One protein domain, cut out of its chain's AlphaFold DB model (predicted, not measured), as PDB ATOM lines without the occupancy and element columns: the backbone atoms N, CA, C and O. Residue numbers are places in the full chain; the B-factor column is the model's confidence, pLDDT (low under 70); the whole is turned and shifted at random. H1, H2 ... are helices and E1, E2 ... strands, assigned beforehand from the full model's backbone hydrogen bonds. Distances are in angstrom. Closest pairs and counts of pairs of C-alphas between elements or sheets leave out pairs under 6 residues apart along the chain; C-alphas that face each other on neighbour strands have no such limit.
ATOM      1  N   LEU A   5      40.145 -11.656  55.378       91.69
ATOM      2  CA  LEU A   5      39.753 -12.425  54.204       91.69
ATOM      3  C   LEU A   5      38.267 -12.167  53.932       91.69
ATOM      4  O   LEU A   5      37.421 -12.500  54.762       91.69
ATOM      5  N   HIS A   6      37.944 -11.567  52.790       94.50
ATOM      6  CA  HIS A   6      36.558 -11.344  52.367       94.50
ATOM      7  C   HIS A   6      35.958 -12.586  51.722       94.50
ATOM      8  O   HIS A   6      34.763 -12.832  51.865       94.50
ATOM      9  N   GLY A   7      36.780 -13.372  51.033       93.88
ATOM     10  CA  GLY A   7      36.342 -14.632  50.465       93.88
ATOM     11  C   GLY A   7      37.363 -15.261  49.535       93.88
ATOM     12  O   GLY A   7      38.416 -14.689  49.232       93.88
ATOM     13  N   PHE A   8      37.010 -16.466  49.111       93.75
ATOM     14  CA  PHE A   8      37.766 -17.290  48.190       93.75
ATOM     15  C   PHE A   8      36.797 -17.957  47.218       93.75
ATOM     16  O   PHE A   8      35.775 -18.505  47.639       93.75
ATOM     17  N   TRP A   9      37.120 -17.908  45.931       96.12
ATOM     18  CA  TRP A   9      36.281 -18.443  44.866       96.12
ATOM     19  C   TRP A   9      37.120 -19.227  43.875       96.12
ATOM     20  O   TRP A   9      38.222 -18.805  43.540       96.12
ATOM     21  N   TYR A  10      36.560 -20.325  43.373       94.69
ATOM     22  CA  TYR A  10      37.093 -21.012  42.204       94.69
ATOM     23  C   TYR A  10      36.448 -20.471  40.935       94.69
ATOM     24  O   TYR A  10      35.262 -20.129  40.929       94.69
ATOM     25  N   ALA A  11      37.216 -20.429  39.858       92.75
ATOM     26  CA  ALA A  11      36.743 -19.996  38.555       92.75
ATOM     27  C   ALA A  11      37.420 -20.794  37.445       92.75
ATOM     28  O   ALA A  11      38.500 -21.340  37.629       92.75
ATOM     29  N   PHE A  12      36.784 -20.838  36.277       92.38
ATOM     30  CA  PHE A  12      37.447 -21.282  35.056       92.38
ATOM     31  C   PHE A  12      38.154 -20.090  34.408       92.38
ATOM     32  O   PHE A  12      37.577 -19.004  34.333       92.38
ATOM     33  N   GLY A  13      39.369 -20.292  33.902       90.19
ATOM     34  CA  GLY A  13      40.135 -19.246  33.230       90.19
ATOM     35  C   GLY A  13      41.635 -19.487  33.314       90.19
ATOM     36  O   GLY A  13      42.085 -20.624  33.406       90.19
ATOM     37  N   GLU A  14      42.408 -18.403  33.264       91.50
ATOM     38  CA  GLU A  14      43.867 -18.448  33.426       91.50
ATOM     39  C   GLU A  14      44.287 -18.820  34.855       91.50
ATOM     40  O   GLU A  14      45.286 -19.514  35.058       91.50
ATOM     41  N   HIS A  15      43.488 -18.398  35.837       91.75
ATOM     42  CA  HIS A  15      43.654 -18.742  37.240       91.75
ATOM     43  C   HIS A  15      42.418 -19.466  37.756       91.75
ATOM     44  O   HIS A  15      41.288 -19.031  37.532       91.75
ATOM     45  N   ASP A  16      42.658 -20.536  38.509       91.56
ATOM     46  CA  ASP A  16      41.590 -21.378  39.042       91.56
ATOM     47  C   ASP A  16      40.985 -20.818  40.336       91.56
ATOM     48  O   ASP A  16      39.953 -21.306  40.786       91.56
ATOM     49  N   GLY A  17      41.609 -19.809  40.955       91.81
ATOM     50  CA  GLY A  17      41.216 -19.292  42.262       91.81
ATOM     51  C   GLY A  17      41.414 -17.787  42.412       91.81
ATOM     52  O   GLY A  17      42.421 -17.233  41.981       91.81
ATOM     53  N   PHE A  18      40.469 -17.149  43.098       94.00
ATOM     54  CA  PHE A  18      40.501 -15.738  43.458       94.00
ATOM     55  C   PHE A  18      40.379 -15.580  44.968       94.00
ATOM     56  O   PHE A  18      39.519 -16.197  45.599       94.00
ATOM     57  N   VAL A  19      41.217 -14.719  45.538       93.69
ATOM     58  CA  VAL A  19      41.197 -14.354  46.955       93.69
ATOM     59  C   VAL A  19      40.991 -12.850  47.045       93.69
ATOM     60  O   VAL A  19      41.752 -12.091  46.448       93.69
ATOM     61  N   LEU A  20      40.001 -12.416  47.825       95.31
ATOM     62  CA  LEU A  20      39.859 -11.009  48.192       95.31
ATOM     63  C   LEU A  20      40.261 -10.837  49.653       95.31
ATOM     64  O   LEU A  20      39.615 -11.389  50.546       95.31
ATOM     65  N   ILE A  21      41.310 -10.057  49.889       94.44
ATOM     66  CA  ILE A  21      41.756  -9.682  51.227       94.44
ATOM     67  C   ILE A  21      41.776  -8.166  51.395       94.44
ATOM     68  O   ILE A  21      42.073  -7.429  50.461       94.44
ATOM     69  N   GLU A  22      41.514  -7.723  52.613       94.31
ATOM     70  CA  GLU A  22      41.837  -6.390  53.100       94.31
ATOM     71  C   GLU A  22      43.077  -6.516  53.983       94.31
ATOM     72  O   GLU A  22      43.105  -7.309  54.927       94.31
ATOM     73  N   ALA A  23      44.120  -5.763  53.654       92.81
ATOM     74  CA  ALA A  23      45.358  -5.693  54.415       92.81
ATOM     75  C   ALA A  23      45.530  -4.270  54.972       92.81
ATOM     76  O   ALA A  23      45.089  -3.316  54.337       92.81
ATOM     77  N   PRO A  24      46.178  -4.103  56.137       91.50
ATOM     78  CA  PRO A  24      46.371  -2.798  56.765       91.50
ATOM     79  C   PRO A  24      47.298  -1.884  55.957       91.50
ATOM     80  O   PRO A  24      47.204  -0.667  56.079       91.50
ATOM     81  N   ASP A  25      48.195  -2.461  55.154       90.75
ATOM     82  CA  ASP A  25      49.083  -1.758  54.236       90.75
ATOM     83  C   ASP A  25      49.596  -2.706  53.128       90.75
ATOM     84  O   ASP A  25      49.379  -3.925  53.153       90.75
ATOM     85  N   ASN A  26      50.311  -2.142  52.149       90.62
ATOM     86  CA  ASN A  26      50.884  -2.898  51.031       90.62
ATOM     87  C   ASN A  26      51.962  -3.903  51.470       90.62
ATOM     88  O   ASN A  26      52.144  -4.921  50.804       90.62
ATOM     89  N   ALA A  27      52.675  -3.653  52.574       93.00
ATOM     90  CA  ALA A  27      53.698  -4.573  53.066       93.00
ATOM     91  C   ALA A  27      53.057  -5.847  53.640       93.00
ATOM     92  O   ALA A  27      53.531  -6.952  53.376       93.00
ATOM     93  N   ALA A  28      51.940  -5.709  54.356       91.38
ATOM     94  CA  ALA A  28      51.138  -6.822  54.842       91.38
ATOM     95  C   ALA A  28      50.504  -7.618  53.688       91.38
ATOM     96  O   ALA A  28      50.542  -8.849  53.715       91.38
ATOM     97  N   ALA A  29      49.987  -6.944  52.652       91.25
ATOM     98  CA  ALA A  29      49.466  -7.606  51.452       91.25
ATOM     99  C   ALA A  29      50.559  -8.397  50.707       91.25
ATOM    100  O   ALA A  29      50.352  -9.555  50.342       91.25
ATOM    101  N   ALA A  30      51.746  -7.806  50.536       91.25
ATOM    102  CA  ALA A  30      52.885  -8.472  49.910       91.25
ATOM    103  C   ALA A  30      53.361  -9.685  50.727       91.25
ATOM    104  O   ALA A  30      53.601 -10.749  50.161       91.25
ATOM    105  N   ALA A  31      53.439  -9.562  52.057       91.44
ATOM    106  CA  ALA A  31      53.794 -10.675  52.937       91.44
ATOM    107  C   ALA A  31      52.791 -11.836  52.837       91.44
ATOM    108  O   ALA A  31      53.201 -12.997  52.804       91.44
ATOM    109  N   PHE A  32      51.491 -11.536  52.743       89.44
ATOM    110  CA  PHE A  32      50.455 -12.544  52.514       89.44
ATOM    111  C   PHE A  32      50.623 -13.237  51.156       89.44
ATOM    112  O   PHE A  32      50.625 -14.466  51.103       89.44
ATOM    113  N   SER A  33      50.819 -12.463  50.081       89.50
ATOM    114  CA  SER A  33      51.044 -12.988  48.728       89.50
ATOM    115  C   SER A  33      52.245 -13.943  48.694       89.50
ATOM    116  O   SER A  33      52.104 -15.101  48.309       89.50
ATOM    117  N   VAL A  34      53.394 -13.520  49.237       90.38
ATOM    118  CA  VAL A  34      54.602 -14.358  49.335       90.38
ATOM    119  C   VAL A  34      54.363 -15.611  50.178       90.38
ATOM    120  O   VAL A  34      54.789 -16.698  49.789       90.38
ATOM    121  N   GLY A  35      53.680 -15.488  51.320       90.06
ATOM    122  CA  GLY A  35      53.375 -16.623  52.192       90.06
ATOM    123  C   GLY A  35      52.515 -17.684  51.504       90.06
ATOM    124  O   GLY A  35      52.770 -18.877  51.662       90.06
ATOM    125  N   ILE A  36      51.544 -17.258  50.695       85.88
ATOM    126  CA  ILE A  36      50.712 -18.155  49.891       85.88
ATOM    127  C   ILE A  36      51.523 -18.808  48.763       85.88
ATOM    128  O   ILE A  36      51.465 -20.030  48.601       85.88
ATOM    129  N   SER A  37      52.324 -18.042  48.020       86.25
ATOM    130  CA  SER A  37      53.134 -18.583  46.919       86.25
ATOM    131  C   SER A  37      54.221 -19.551  47.407       86.25
ATOM    132  O   SER A  37      54.562 -20.505  46.707       86.25
ATOM    133  N   ALA A  38      54.736 -19.367  48.627       87.69
ATOM    134  CA  ALA A  38      55.750 -20.238  49.225       87.69
ATOM    135  C   ALA A  38      55.249 -21.660  49.548       87.69
ATOM    136  O   ALA A  38      56.064 -22.560  49.745       87.69
ATOM    137  N   GLY A  39      53.931 -21.893  49.582       81.75
ATOM    138  CA  GLY A  39      53.344 -23.202  49.895       81.75
ATOM    139  C   GLY A  39      53.560 -24.286  48.829       81.75
ATOM    140  O   GLY A  39      53.231 -25.445  49.065       81.75
ATOM    141  N   GLY A  40      54.082 -23.941  47.645       80.88
ATOM    142  CA  GLY A  40      54.445 -24.890  46.581       80.88
ATOM    143  C   GLY A  40      53.271 -25.546  45.839       80.88
ATOM    144  O   GLY A  40      53.478 -26.182  44.813       80.88
ATOM    145  N   SER A  41      52.035 -25.381  46.318       85.00
ATOM    146  CA  SER A  41      50.826 -25.898  45.657       85.00
ATOM    147  C   SER A  41      50.316 -25.009  44.518       85.00
ATOM    148  O   SER A  41      49.473 -25.444  43.739       85.00
ATOM    149  N   LEU A  42      50.803 -23.771  44.415       84.81
ATOM    150  CA  LEU A  42      50.379 -22.809  43.401       84.81
ATOM    151  C   LEU A  42      51.420 -22.715  42.290       84.81
ATOM    152  O   LEU A  42      52.601 -22.499  42.550       84.81
ATOM    153  N   ARG A  43      50.972 -22.860  41.039       86.75
ATOM    154  CA  ARG A  43      51.831 -22.741  39.852       86.75
ATOM    155  C   ARG A  43      52.174 -21.284  39.532       86.75
ATOM    156  O   ARG A  43      53.294 -20.995  39.124       86.75
ATOM    157  N   SER A  44      51.202 -20.390  39.675       87.38
ATOM    158  CA  SER A  44      51.337 -18.952  39.446       87.38
ATOM    159  C   SER A  44      50.391 -18.192  40.371       87.38
ATOM    160  O   SER A  44      49.342 -18.703  40.765       87.38
ATOM    161  N   THR A  45      50.786 -16.976  40.735       87.75
ATOM    162  CA  THR A  45      50.024 -16.079  41.607       87.75
ATOM    163  C   THR A  45      50.159 -14.658  41.091       87.75
ATOM    164  O   THR A  45      51.280 -14.181  40.917       87.75
ATOM    165  N   GLU A  46      49.034 -13.984  40.896       91.19
ATOM    166  CA  GLU A  46      48.973 -12.557  40.591       91.19
ATOM    167  C   GLU A  46      48.331 -11.824  41.773       91.19
ATOM    168  O   GLU A  46      47.431 -12.345  42.434       91.19
ATOM    169  N   THR A  47      48.835 -10.637  42.106       92.38
ATOM    170  CA  THR A  47      48.301  -9.819  43.200       92.38
ATOM    171  C   THR A  47      48.031  -8.417  42.690       92.38
ATOM    172  O   THR A  47      48.958  -7.684  42.354       92.38
ATOM    173  N   THR A  48      46.754  -8.043  42.689       94.19
ATOM    174  CA  THR A  48      46.280  -6.737  42.230       94.19
ATOM    175  C   THR A  48      45.775  -5.940  43.419       94.19
ATOM    176  O   THR A  48      44.853  -6.365  44.115       94.19
ATOM    177  N   VAL A  49      46.379  -4.777  43.657       94.00
ATOM    178  CA  VAL A  49      45.888  -3.831  44.664       94.00
ATOM    179  C   VAL A  49      44.635  -3.154  44.120       94.00
ATOM    180  O   VAL A  49      44.656  -2.584  43.028       94.00
ATOM    181  N   LEU A  50      43.545  -3.227  44.879       94.69
ATOM    182  CA  LEU A  50      42.296  -2.551  44.546       94.69
ATOM    183  C   LEU A  50      42.299  -1.145  45.143       94.69
ATOM    184  O   LEU A  50      42.710  -0.960  46.285       94.69
ATOM    185  N   LEU A  51      41.815  -0.175  44.371       93.56
ATOM    186  CA  LEU A  51      41.576   1.180  44.855       93.56
ATOM    187  C   LEU A  51      40.181   1.274  45.462       93.56
ATOM    188  O   LEU A  51      39.212   0.732  44.921       93.56
ATOM    189  N   THR A  52      40.072   2.019  46.553       92.38
ATOM    190  CA  THR A  52      38.780   2.463  47.073       92.38
ATOM    191  C   THR A  52      38.131   3.475  46.128       92.38
ATOM    192  O   THR A  52      38.766   4.052  45.233       92.38
ATOM    193  N   VAL A  53      36.834   3.709  46.326       95.12
ATOM    194  CA  VAL A  53      36.089   4.719  45.563       95.12
ATOM    195  C   VAL A  53      36.678   6.107  45.817       95.12
ATOM    196  O   VAL A  53      36.874   6.876  44.877       95.12
ATOM    197  N   GLU A  54      37.014   6.412  47.067       95.81
ATOM    198  CA  GLU A  54      37.593   7.681  47.497       95.81
ATOM    199  C   GLU A  54      38.963   7.922  46.851       95.81
ATOM    200  O   GLU A  54      39.173   8.970  46.237       95.81
ATOM    201  N   GLU A  55      39.865   6.935  46.902       93.88
ATOM    202  CA  GLU A  55      41.175   7.016  46.238       93.88
ATOM    203  C   GLU A  55      41.034   7.203  44.728       93.88
ATOM    204  O   GLU A  55      41.777   7.975  44.122       93.88
ATOM    205  N   THR A  56      40.057   6.527  44.121       95.25
ATOM    206  CA  THR A  56      39.772   6.664  42.691       95.25
ATOM    207  C   THR A  56      39.323   8.086  42.357       95.25
ATOM    208  O   THR A  56      39.828   8.680  41.407       95.25
ATOM    209  N   ILE A  57      38.415   8.672  43.142       96.31
ATOM    210  CA  ILE A  57      37.947  10.052  42.940       96.31
ATOM    211  C   ILE A  57      39.098  11.052  43.106       96.31
ATOM    212  O   ILE A  57      39.254  11.954  42.281       96.31
ATOM    213  N   ASP A  58      39.916  10.902  44.145       95.75
ATOM    214  CA  ASP A  58      41.052  11.793  44.380       95.75
ATOM    215  C   ASP A  58      42.123  11.665  43.291       95.75
ATOM    216  O   ASP A  58      42.684  12.673  42.850       95.75
ATOM    217  N   MET A  59      42.365  10.451  42.792       94.00
ATOM    218  CA  MET A  59      43.223  10.205  41.633       94.00
ATOM    219  C   MET A  59      42.686  10.903  40.378       94.00
ATOM    220  O   MET A  59      43.443  11.608  39.712       94.00
ATOM    221  N   LEU A  60      41.384  10.794  40.093       94.38
ATOM    222  CA  LEU A  60      40.755  11.448  38.941       94.38
ATOM    223  C   LEU A  60      40.840  12.979  39.020       94.38
ATOM    224  O   LEU A  60      41.105  13.629  38.010       94.38
ATOM    225  N   ARG A  61      40.677  13.565  40.213       93.62
ATOM    226  CA  ARG A  61      40.863  15.013  40.426       93.62
ATOM    227  C   ARG A  61      42.291  15.450  40.116       93.62
ATOM    228  O   ARG A  61      42.485  16.413  39.388       93.62
ATOM    229  N   ARG A  62      43.295  14.717  40.606       90.94
ATOM    230  CA  ARG A  62      44.707  15.012  40.302       90.94
ATOM    231  C   ARG A  62      45.020  14.860  38.814       90.94
ATOM    232  O   ARG A  62      45.800  15.637  38.279       90.94
ATOM    233  N   ALA A  63      44.419  13.869  38.155       90.75
ATOM    234  CA  ALA A  63      44.591  13.639  36.725       90.75
ATOM    235  C   ALA A  63      44.013  14.779  35.873       90.75
ATOM    236  O   ALA A  63      44.620  15.146  34.871       90.75
ATOM    237  N   HIS A  64      42.886  15.372  36.281       87.88
ATOM    238  CA  HIS A  64      42.313  16.546  35.617       87.88
ATOM    239  C   HIS A  64      43.291  17.734  35.578       87.88
ATOM    240  O   HIS A  64      43.364  18.445  34.578       87.88
ATOM    241  N   ASP A  65      44.083  17.913  36.635       86.75
ATOM    242  CA  ASP A  65      45.016  19.036  36.768       86.75
ATOM    243  C   ASP A  65      46.386  18.777  36.107       86.75
ATOM    244  O   ASP A  65      47.263  19.643  36.130       86.75
ATOM    245  N   LEU A  66      46.585  17.598  35.504       84.19
ATOM    246  CA  LEU A  66      47.804  17.219  34.789       84.19
ATOM    247  C   LEU A  66      47.622  17.441  33.277       84.19
ATOM    248  O   LEU A  66      47.102  16.560  32.588       84.19
TER     249      LEU A  66
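This is residues 5 to 66 of the 75 residues of an uncharacterized protein of Chloroflexi bacterium RBG_16_56_8 (UniProt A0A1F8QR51). A loose body, made of the two-stranded hairpin E1 and E2 and the helix H1 with few contacts between them, has a second helix, H2, set off at one end of a long link. The link, residues 38 to 52, folds back from the end of H1, and residues 52 to 58 and 60 to 66 stick out from the body. The printed part has 62 residues, with the named elements E1, E2, H1 and H2 in that order. The sheet E1 - E2 is antiparallel, and the class is mixed, helices and strands. The whole is loose, with a radius of gyration of the C-alphas of 15.0 A, and elongated, spanning 46 by 27 by 21 A.

E1, residues 5 to 10, begins at C-alpha 5 (39.753, -12.425, 54.204) and is 15.0 A long from first to last C-alpha. E2, residues 17 to 22, is 16.9 A long. H1, residues 26 to 37, begins at C-alpha 26 (50.884, -2.898, 51.031) and is 16.4 A long. H2, residues 53 to 64, is 16.7 A long and ends at C-alpha 64 (42.313, 16.546, 35.617).

E1 and E2 form an antiparallel hairpin, with 171 degrees between their directions. N 6 and O 20 are within hydrogen-bond range at 2.8 A, as are N 18 and O 9 at 2.8 A. The closest C-alphas of E2 and H1, those of Glu 22 and Ala 29, are 7.9 A apart. E1 and H1 are apart, and H2 is apart from E1, E2 and H1. In H1 and H2 every O i to N i+4 pair is within hydrogen-bond range.

The two C-alphas farthest apart, those of Ser 41 and Asp 65, are 46.2 A apart. Without the stretches that stand free, the body spans 31 by 24 by 20 A. The link from H1 to H2 is long, with 15 residues. The printed part has no cut, and no printed residue has a pLDDT under 70.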